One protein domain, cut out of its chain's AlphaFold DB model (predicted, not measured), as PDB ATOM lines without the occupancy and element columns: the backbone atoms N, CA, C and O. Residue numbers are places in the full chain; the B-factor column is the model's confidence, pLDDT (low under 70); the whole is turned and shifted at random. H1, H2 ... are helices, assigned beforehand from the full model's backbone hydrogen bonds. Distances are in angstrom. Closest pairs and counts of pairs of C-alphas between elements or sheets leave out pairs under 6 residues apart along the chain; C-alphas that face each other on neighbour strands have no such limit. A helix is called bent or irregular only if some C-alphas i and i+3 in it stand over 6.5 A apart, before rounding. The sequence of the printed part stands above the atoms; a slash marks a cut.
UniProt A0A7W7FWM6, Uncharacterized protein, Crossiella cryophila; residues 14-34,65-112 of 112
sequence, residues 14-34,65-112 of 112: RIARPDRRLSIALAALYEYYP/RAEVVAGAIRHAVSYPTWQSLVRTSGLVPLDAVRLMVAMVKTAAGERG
ATOM      1  N   ARG A  14       8.823  51.497  54.122       86.81
ATOM      2  CA  ARG A  14       9.956  51.217  55.019       86.81
ATOM      3  C   ARG A  14      11.109  50.485  54.323       86.81
ATOM      4  O   ARG A  14      12.218  50.435  54.853       86.81
ATOM      5  N   ILE A  15      10.881  49.919  53.138       89.69
ATOM      6  CA  ILE A  15      11.898  49.197  52.370       89.69
ATOM      7  C   ILE A  15      12.631  50.195  51.468       89.69
ATOM      8  O   ILE A  15      12.058  50.725  50.516       89.69
ATOM      9  N   ALA A  16      13.909  50.450  51.766       87.31
ATOM     10  CA  ALA A  16      14.700  51.492  51.105       87.31
ATOM     11  C   ALA A  16      15.025  51.206  49.627       87.31
ATOM     12  O   ALA A  16      15.061  52.128  48.820       87.31
ATOM     13  N   ARG A  17      15.277  49.941  49.264       91.31
ATOM     14  CA  ARG A  17      15.628  49.555  47.888       91.31
ATOM     15  C   ARG A  17      14.362  49.404  47.024       91.31
ATOM     16  O   ARG A  17      13.550  48.544  47.373       91.31
ATOM     17  N   PRO A  18      14.185  50.183  45.936       91.81
ATOM     18  CA  PRO A  18      12.963  50.182  45.118       91.81
ATOM     19  C   PRO A  18      12.592  48.816  44.536       91.81
ATOM     20  O   PRO A  18      11.457  48.361  44.655       91.81
ATOM     21  N   ASP A  19      13.569  48.123  43.957       93.25
ATOM     22  CA  ASP A  19      13.429  46.787  43.377       93.25
ATOM     23  C   ASP A  19      13.030  45.748  44.432       93.25
ATOM     24  O   ASP A  19      12.106  44.958  44.231       93.25
ATOM     25  N   ARG A  20      13.673  45.795  45.606       94.94
ATOM     26  CA  ARG A  20      13.336  44.919  46.733       94.94
ATOM     27  C   ARG A  20      11.947  45.221  47.290       94.94
ATOM     28  O   ARG A  20      11.224  44.288  47.628       94.94
ATOM     29  N   ARG A  21      11.578  46.502  47.375       95.31
ATOM     30  CA  ARG A  21      10.246  46.956  47.789       95.31
ATOM     31  C   ARG A  21       9.176  46.368  46.875       95.31
ATOM     32  O   ARG A  21       8.261  45.713  47.363       95.31
ATOM     33  N   LEU A  22       9.335  46.543  45.563       96.75
ATOM     34  CA  LEU A  22       8.421  45.999  44.561       96.75
ATOM     35  C   LEU A  22       8.357  44.468  44.621       96.75
ATOM     36  O   LEU A  22       7.270  43.903  44.592       96.75
ATOM     37  N   SER A  23       9.496  43.783  44.754       97.38
ATOM     38  CA  SER A  23       9.511  42.318  44.824       97.38
ATOM     39  C   SER A  23       8.738  41.780  46.032       97.38
ATOM     40  O   SER A  23       7.997  40.811  45.883       97.38
ATOM     41  N   ILE A  24       8.879  42.410  47.204       96.50
ATOM     42  CA  ILE A  24       8.148  42.028  48.422       96.50
ATOM     43  C   ILE A  24       6.648  42.306  48.266       96.50
ATOM     44  O   ILE A  24       5.834  41.451  48.609       96.50
ATOM     45  N   ALA A  25       6.289  43.462  47.705       96.62
ATOM     46  CA  ALA A  25       4.901  43.828  47.441       96.62
ATOM     47  C   ALA A  25       4.195  42.808  46.534       96.62
ATOM     48  O   ALA A  25       3.121  42.304  46.860       96.62
ATOM     49  N   LEU A  26       4.834  42.454  45.416       97.94
ATOM     50  CA  LEU A  26       4.289  41.489  44.463       97.94
ATOM     51  C   LEU A  26       4.215  40.077  45.045       97.94
ATOM     52  O   LEU A  26       3.235  39.384  44.799       97.94
ATOM     53  N   ALA A  27       5.210  39.657  45.831       97.25
ATOM     54  CA  ALA A  27       5.179  38.356  46.493       97.25
ATOM     55  C   ALA A  27       3.971  38.235  47.436       97.25
ATOM     56  O   ALA A  27       3.228  37.263  47.337       97.25
ATOM     57  N   ALA A  28       3.726  39.254  48.266       96.00
ATOM     58  CA  ALA A  28       2.581  39.278  49.174       96.00
ATOM     59  C   ALA A  28       1.242  39.270  48.416       96.00
ATOM     60  O   ALA A  28       0.331  38.523  48.761       96.00
ATOM     61  N   LEU A  29       1.126  40.054  47.339       96.38
ATOM     62  CA  LEU A  29      -0.079  40.066  46.506       96.38
ATOM     63  C   LEU A  29      -0.331  38.725  45.816       96.38
ATOM     64  O   LEU A  29      -1.465  38.262  45.751       96.38
ATOM     65  N   TYR A  30       0.721  38.090  45.303       96.62
ATOM     66  CA  TYR A  30       0.603  36.834  44.565       96.62
ATOM     67  C   TYR A  30       0.372  35.635  45.498       96.62
ATOM     68  O   TYR A  30      -0.084  34.593  45.028       96.62
ATOM     69  N   GLU A  31       0.647  35.792  46.796       95.06
ATOM     70  CA  GLU A  31       0.247  34.880  47.873       95.06
ATOM     71  C   GLU A  31      -1.195  35.131  48.349       95.06
ATOM     72  O   GLU A  31      -1.898  34.182  48.690       95.06
ATOM     73  N   TYR A  32      -1.661  36.383  48.308       94.25
ATOM     74  CA  TYR A  32      -3.033  36.773  48.645       94.25
ATOM     75  C   TYR A  32      -4.058  36.371  47.574       94.25
ATOM     76  O   TYR A  32      -5.074  35.759  47.880       94.25
ATOM     77  N   TYR A  33      -3.813  36.661  46.293       95.25
ATOM     78  CA  TYR A  33      -4.794  36.401  45.229       95.25
ATOM     79  C   TYR A  33      -5.331  34.961  45.120       95.25
ATOM     80  O   TYR A  33      -6.524  34.815  44.850       95.25
ATOM     81  N   PRO A  34      -4.539  33.892  45.346       94.25
ATOM     82  CA  PRO A  34      -5.059  32.530  45.370       94.25
ATOM     83  C   PRO A  34      -6.117  32.266  46.452       94.25
ATOM     84  O   PRO A  34      -6.834  31.277  46.325       94.25
ATOM     85  N   ARG A  65       9.505  59.168  31.962       88.56
ATOM     86  CA  ARG A  65       9.280  57.757  32.306       88.56
ATOM     87  C   ARG A  65       8.245  57.563  33.403       88.56
ATOM     88  O   ARG A  65       7.810  56.431  33.599       88.56
ATOM     89  N   ALA A  66       7.806  58.629  34.071       91.75
ATOM     90  CA  ALA A  66       6.889  58.538  35.201       91.75
ATOM     91  C   ALA A  66       5.577  57.815  34.857       91.75
ATOM     92  O   ALA A  66       5.184  56.891  35.573       91.75
ATOM     93  N   GLU A  67       4.950  58.165  33.730       92.81
ATOM     94  CA  GLU A  67       3.713  57.522  33.266       92.81
ATOM     95  C   GLU A  67       3.930  56.050  32.896       92.81
ATOM     96  O   GLU A  67       3.127  55.187  33.254       92.81
ATOM     97  N   VAL A  68       5.053  55.739  32.239       95.19
ATOM     98  CA  VAL A  68       5.400  54.367  31.834       95.19
ATOM     99  C   VAL A  68       5.637  53.485  33.061       95.19
ATOM    100  O   VAL A  68       5.137  52.364  33.125       95.19
ATOM    101  N   VAL A  69       6.356  53.999  34.063       96.31
ATOM    102  CA  VAL A  69       6.590  53.319  35.345       96.31
ATOM    103  C   VAL A  69       5.274  53.091  36.088       96.31
ATOM    104  O   VAL A  69       5.032  51.982  36.564       96.31
ATOM    105  N   ALA A  70       4.404  54.102  36.163       95.94
ATOM    106  CA  ALA A  70       3.107  53.978  36.825       95.94
ATOM    107  C   ALA A  70       2.220  52.919  36.147       95.94
ATOM    108  O   ALA A  70       1.642  52.073  36.830       95.94
ATOM    109  N   GLY A  71       2.166  52.911  34.811       96.62
ATOM    110  CA  GLY A  71       1.457  51.887  34.040       96.62
ATOM    111  C   GLY A  71       2.032  50.484  34.251       96.62
ATOM    112  O   GLY A  71       1.283  49.535  34.492       96.62
ATOM    113  N   ALA A  72       3.360  50.343  34.240       97.62
ATOM    114  CA  ALA A  72       4.024  49.064  34.487       97.62
ATOM    115  C   ALA A  72       3.729  48.523  35.896       97.62
ATOM    116  O   ALA A  72       3.419  47.342  36.048       97.62
ATOM    117  N   ILE A  73       3.769  49.379  36.921       97.56
ATOM    118  CA  ILE A  73       3.441  48.989  38.298       97.56
ATOM    119  C   ILE A  73       1.974  48.602  38.417       97.56
ATOM    120  O   ILE A  73       1.693  47.553  38.990       97.56
ATOM    121  N   ARG A  74       1.055  49.384  37.835       97.75
ATOM    122  CA  ARG A  74      -0.378  49.063  37.798       97.75
ATOM    123  C   ARG A  74      -0.612  47.655  37.256       97.75
ATOM    124  O   ARG A  74      -1.326  46.878  37.881       97.75
ATOM    125  N   HIS A  75       0.025  47.303  36.139       97.81
ATOM    126  CA  HIS A  75      -0.052  45.948  35.598       97.81
ATOM    127  C   HIS A  75       0.561  44.913  36.541       97.81
ATOM    128  O   HIS A  75      -0.096  43.920  36.842       97.81
ATOM    129  N   ALA A  76       1.773  45.156  37.046       98.12
ATOM    130  CA  ALA A  76       2.477  44.226  37.925       98.12
ATOM    131  C   ALA A  76       1.643  43.828  39.155       98.12
ATOM    132  O   ALA A  76       1.562  42.641  39.480       98.12
ATOM    133  N   VAL A  77       0.993  44.801  39.804       97.31
ATOM    134  CA  VAL A  77       0.182  44.567  41.007       97.31
ATOM    135  C   VAL A  77      -1.216  44.031  40.703       97.31
ATOM    136  O   VAL A  77      -1.886  43.568  41.620       97.31
ATOM    137  N   SER A  78      -1.689  44.083  39.455       96.31
ATOM    138  CA  SER A  78      -3.080  43.759  39.126       96.31
ATOM    139  C   SER A  78      -3.397  42.260  39.238       96.31
ATOM    140  O   SER A  78      -2.584  41.396  38.896       96.31
ATOM    141  N   TYR A  79      -4.627  41.948  39.661       96.69
ATOM    142  CA  TYR A  79      -5.129  40.574  39.705       96.69
ATOM    143  C   TYR A  79      -5.137  39.894  38.319       96.69
ATOM    144  O   TYR A  79      -4.643  38.769  38.227       96.69
ATOM    145  N   PRO A  80      -5.613  40.533  37.224       96.31
ATOM    146  CA  PRO A  80      -5.608  39.899  35.903       96.31
ATOM    147  C   PRO A  80      -4.206  39.504  35.424       96.31
ATOM    148  O   PRO A  80      -4.038  38.453  34.802       96.31
ATOM    149  N   THR A  81      -3.181  40.298  35.750       97.62
ATOM    150  CA  THR A  81      -1.791  39.957  35.431       97.62
ATOM    151  C   THR A  81      -1.319  38.734  36.211       97.62
ATOM    152  O   THR A  81      -0.793  37.804  35.600       97.62
ATOM    153  N   TRP A  82      -1.559  38.677  37.525       98.00
ATOM    154  CA  TRP A  82      -1.261  37.480  38.322       98.00
ATOM    155  C   TRP A  82      -1.972  36.236  37.776       98.00
ATOM    156  O   TRP A  82      -1.339  35.197  37.577       98.00
ATOM    157  N   GLN A  83      -3.274  36.345  37.499       97.94
ATOM    158  CA  GLN A  83      -4.086  35.238  37.003       97.94
ATOM    159  C   GLN A  83      -3.529  34.716  35.676       97.94
ATOM    160  O   GLN A  83      -3.354  33.510  35.516       97.94
ATOM    161  N   SER A  84      -3.200  35.617  34.750       98.38
ATOM    162  CA  SER A  84      -2.599  35.257  33.469       98.38
ATOM    163  C   SER A  84      -1.266  34.525  33.655       98.38
ATOM    164  O   SER A  84      -1.108  33.405  33.175       98.38
ATOM    165  N   LEU A  85      -0.332  35.095  34.423       98.44
ATOM    166  CA  LEU A  85       1.006  34.521  34.592       98.44
ATOM    167  C   LEU A  85       0.977  33.178  35.334       98.44
ATOM    168  O   LEU A  85       1.570  32.203  34.877       98.44
ATOM    169  N   VAL A  86       0.288  33.110  36.473       98.25
ATOM    170  CA  VAL A  86       0.366  31.960  37.384       98.25
ATOM    171  C   VAL A  86      -0.681  30.900  37.050       98.25
ATOM    172  O   VAL A  86      -0.357  29.717  36.994       98.25
ATOM    173  N   ARG A  87      -1.941  31.292  36.822       97.00
ATOM    174  CA  ARG A  87      -3.049  30.335  36.633       97.00
ATOM    175  C   ARG A  87      -3.195  29.905  35.177       97.00
ATOM    176  O   ARG A  87      -3.429  28.728  34.932       97.00
ATOM    177  N   THR A  88      -3.061  30.835  34.233       97.75
ATOM    178  CA  THR A  88      -3.238  30.540  32.802       97.75
ATOM    179  C   THR A  88      -1.948  30.033  32.159       97.75
ATOM    180  O   THR A  88      -1.980  29.051  31.425       97.75
ATOM    181  N   SER A  89      -0.807  30.671  32.434       97.50
ATOM    182  CA  SER A  89       0.492  30.312  31.846       97.50
ATOM    183  C   SER A  89       1.336  29.365  32.707       97.50
ATOM    184  O   SER A  89       2.338  28.847  32.221       97.50
ATOM    185  N   GLY A  90       0.944  29.112  33.960       97.69
ATOM    186  CA  GLY A  90       1.599  28.133  34.830       97.69
ATOM    187  C   GLY A  90       2.955  28.566  35.395       97.69
ATOM    188  O   GLY A  90       3.735  27.707  35.810       97.69
ATOM    189  N   LEU A  91       3.272  29.867  35.412       98.25
ATOM    190  CA  LEU A  91       4.515  30.345  36.020       98.25
ATOM    191  C   LEU A  91       4.495  30.111  37.533       98.25
ATOM    192  O   LEU A  91       3.499  30.367  38.213       98.25
ATOM    193  N   VAL A  92       5.647  29.716  38.076       96.88
ATOM    194  CA  VAL A  92       5.871  29.709  39.526       96.88
ATOM    195  C   VAL A  92       5.739  31.153  40.042       96.88
ATOM    196  O   VAL A  92       6.303  32.058  39.419       96.88
ATOM    197  N   PRO A  93       5.055  31.411  41.179       95.56
ATOM    198  CA  PRO A  93       4.818  32.773  41.670       95.56
ATOM    199  C   PRO A  93       6.086  33.625  41.768       95.56
ATOM    200  O   PRO A  93       6.085  34.791  41.381       95.56
ATOM    201  N   LEU A  94       7.197  33.031  42.209       96.25
ATOM    202  CA  LEU A  94       8.476  33.727  42.321       96.25
ATOM    203  C   LEU A  94       9.045  34.163  40.956       96.25
ATOM    204  O   LEU A  94       9.646  35.232  40.858       96.25
ATOM    205  N   ASP A  95       8.841  33.375  39.901       98.38
ATOM    206  CA  ASP A  95       9.272  33.740  38.547       98.38
ATOM    207  C   ASP A  95       8.359  34.805  37.936       98.38
ATOM    208  O   ASP A  95       8.851  35.730  37.289       98.38
ATOM    209  N   ALA A  96       7.054  34.753  38.221       98.44
ATOM    210  CA  ALA A  96       6.120  35.814  37.851       98.44
ATOM    211  C   ALA A  96       6.486  37.154  38.527       98.44
ATOM    212  O   ALA A  96       6.520  38.190  37.862       98.44
ATOM    213  N   VAL A  97       6.860  37.133  39.815       98.38
ATOM    214  CA  VAL A  97       7.385  38.311  40.532       98.38
ATOM    215  C   VAL A  97       8.654  38.838  39.862       98.38
ATOM    216  O   VAL A  97       8.734  40.029  39.563       98.38
ATOM    217  N   ARG A  98       9.640  37.971  39.587       98.00
ATOM    218  CA  ARG A  98      10.894  38.373  38.923       98.00
ATOM    219  C   ARG A  98      10.643  39.022  37.563       98.00
ATOM    220  O   ARG A  98      11.241  40.056  37.267       98.00
ATOM    221  N   LEU A  99       9.743  38.448  36.766       98.31
ATOM    222  CA  LEU A  99       9.356  38.977  35.463       98.31
ATOM    223  C   LEU A  99       8.744  40.381  35.578       98.31
ATOM    224  O   LEU A  99       9.143  41.291  34.852       98.31
ATOM    225  N   MET A 100       7.811  40.583  36.509       98.44
ATOM    226  CA  MET A 100       7.163  41.881  36.711       98.44
ATOM    227  C   MET A 100       8.116  42.943  37.272       98.44
ATOM    228  O   MET A 100       8.070  44.092  36.834       98.44
ATOM    229  N   VAL A 101       9.045  42.572  38.161       97.69
ATOM    230  CA  VAL A 101      10.119  43.479  38.604       97.69
ATOM    231  C   VAL A 101      10.993  43.899  37.418       97.69
ATOM    232  O   VAL A 101      11.270  45.087  37.253       97.69
ATOM    233  N   ALA A 102      11.391  42.959  36.557       97.06
ATOM    234  CA  ALA A 102      12.194  43.263  35.372       97.06
ATOM    235  C   ALA A 102      11.459  44.183  34.380       97.06
ATOM    236  O   ALA A 102      12.069  45.096  33.818       97.06
ATOM    237  N   MET A 103      10.148  43.993  34.204       96.94
ATOM    238  CA  MET A 103       9.304  44.872  33.390       96.94
ATOM    239  C   MET A 103       9.307  46.313  33.923       96.94
ATOM    240  O   MET A 103       9.529  47.244  33.151       96.94
ATOM    241  N   VAL A 104       9.124  46.508  35.235       96.75
ATOM    242  CA  VAL A 104       9.126  47.849  35.852       96.75
ATOM    243  C   VAL A 104      10.506  48.506  35.765       96.75
ATOM    244  O   VAL A 104      10.596  49.678  35.407       96.75
ATOM    245  N   LYS A 105      11.591  47.761  36.002       94.50
ATOM    246  CA  LYS A 105      12.959  48.279  35.820       94.50
ATOM    247  C   LYS A 105      13.222  48.717  34.377       94.50
ATOM    248  O   LYS A 105      13.753  49.798  34.139       94.50
ATOM    249  N   THR A 106      12.762  47.923  33.412       95.31
ATOM    250  CA  THR A 106      12.853  48.268  31.986       95.31
ATOM    251  C   THR A 106      12.057  49.539  31.672       95.31
ATOM    252  O   THR A 106      12.550  50.407  30.952       95.31
ATOM    253  N   ALA A 107      10.856  49.687  32.241       94.00
ATOM    254  CA  ALA A 107      10.048  50.904  32.126       94.00
ATOM    255  C   ALA A 107      10.754  52.136  32.724       94.00
ATOM    256  O   ALA A 107      10.665  53.221  32.147       94.00
ATOM    257  N   ALA A 108      11.499  51.954  33.816       92.62
ATOM    258  CA  ALA A 108      12.322  52.985  34.451       92.62
ATOM    259  C   ALA A 108      13.602  53.336  33.662       92.62
ATOM    260  O   ALA A 108      14.286  54.300  33.991       92.62
ATOM    261  N   GLY A 109      13.934  52.584  32.606       88.75
ATOM    262  CA  GLY A 109      15.160  52.770  31.825       88.75
ATOM    263  C   GLY A 109      16.394  52.083  32.419       88.75
ATOM    264  O   GLY A 109      17.481  52.182  31.848       88.75
ATOM    265  N   GLU A 110      16.236  51.339  33.513       81.00
ATOM    266  CA  GLU A 110      17.277  50.480  34.067       81.00
ATOM    267  C   GLU A 110      17.361  49.206  33.218       81.00
ATOM    268  O   GLU A 110      16.550  48.286  33.355       81.00
ATOM    269  N   ARG A 111      18.334  49.139  32.303       58.62
ATOM    270  CA  ARG A 111      18.678  47.861  31.665       58.62
ATOM    271  C   ARG A 111      19.376  46.981  32.706       58.62
ATOM    272  O   ARG A 111      20.287  47.455  33.382       58.62
ATOM    273  N   GLY A 112      18.870  45.755  32.864       54.78
ATOM    274  CA  GLY A 112      19.406  44.739  33.775       54.78
ATOM    275  C   GLY A 112      20.838  44.338  33.460       54.78
ATOM    276  O   GLY A 112      21.236  44.455  32.279       54.78
TER     277      GLY A 112
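Overview. This is residues 14 to 34 and 65 to 112 of the 112 residues of an uncharacterized protein of Crossiella cryophila (UniProt A0A7W7FWM6). Two helices, H2 and H4, lie side by side and run opposite ways, while the longest helix, H1, covers one face of this pair and slants across H4. The short helix H3 follows H2 after a tight link and turns at one end of the pair, close to where H4 begins. The printed part has 69 residues with four named helices, in the order H1, H2, H3, H4, and no named strand; its class is all helix. It is compact, with a radius of gyration of the C-alphas of 11.6 A, and its C-alphas span 30 by 24 by 19 A.

Along the chain. H1 is residues 18 to 34, 25.2 A from first to last C-alpha, beginning at C-alpha 18 at (12.963, 50.182, 45.118). It is neither bent nor irregular, but only just: C-alphas 31 and 34 are 6.3 A apart. H2 is residues 65 to 77, 18.2 A long, with C-alpha 65 at (9.280, 57.757, 32.306). H3 is residues 79 to 88, 12.3 A long, also neither bent nor irregular, but only just: C-alphas 85 and 88 are 6.1 A apart. H4 is residues 93 to 107, 21.1 A long, ending at C-alpha 107 at (10.048, 50.904, 32.126).

Arrangement. H1 and H4 are the hubs, touching three other helices each. H1 touches H4 at a steep tilt of 42 degrees, opposite ways; their closest C-alphas, Leu 26 and Val 97, are 5.9 A apart. H1 only just touches H2, with 3 pairs of C-alphas within 8 A, through residues 26 to 29 of H1 and 76 to 77 of H2; the closest C-alphas, Leu 26 and Val 77, are 6.2 A apart, and the shallow tilt is 31 degrees, the same way. With residues 30 to 33 H1 also only just touches H3, with 3 such pairs; the closest C-alphas, Tyr 30 and Trp 82, are 6.5 A apart, at a steep tilt of 69.7 degrees, only just short of about perpendicular. H2 touches H4 at a shallow tilt of 11 degrees, opposite ways, closest at the C-alphas of Val 69 and Ala 107, 5.3 A. H2 and H3 are close but not clearly touching. H3 touches residues 93 to 96 of H4 at a steep tilt of 51 degrees, closest at the C-alphas of Leu 85 and Ala 96, 6.2 A. Each O i to N i+4 pair in H2, H3 and H4 is within hydrogen-bond range; in H1, 12 of 13 are.

Size, cuts and confidence. The two C-alphas farthest apart, those of Ala 16 and Thr 88, are 33.1 A apart. Residues 35 to 64 are not printed, and C-alphas 34 and 65 across this cut are 31.8 A apart. The links from H2 to H3 and from H3 to H4 are tight. The mean pLDDT of the printed part is 94.4, and residues 111 to 112, which end the chain, are under 70.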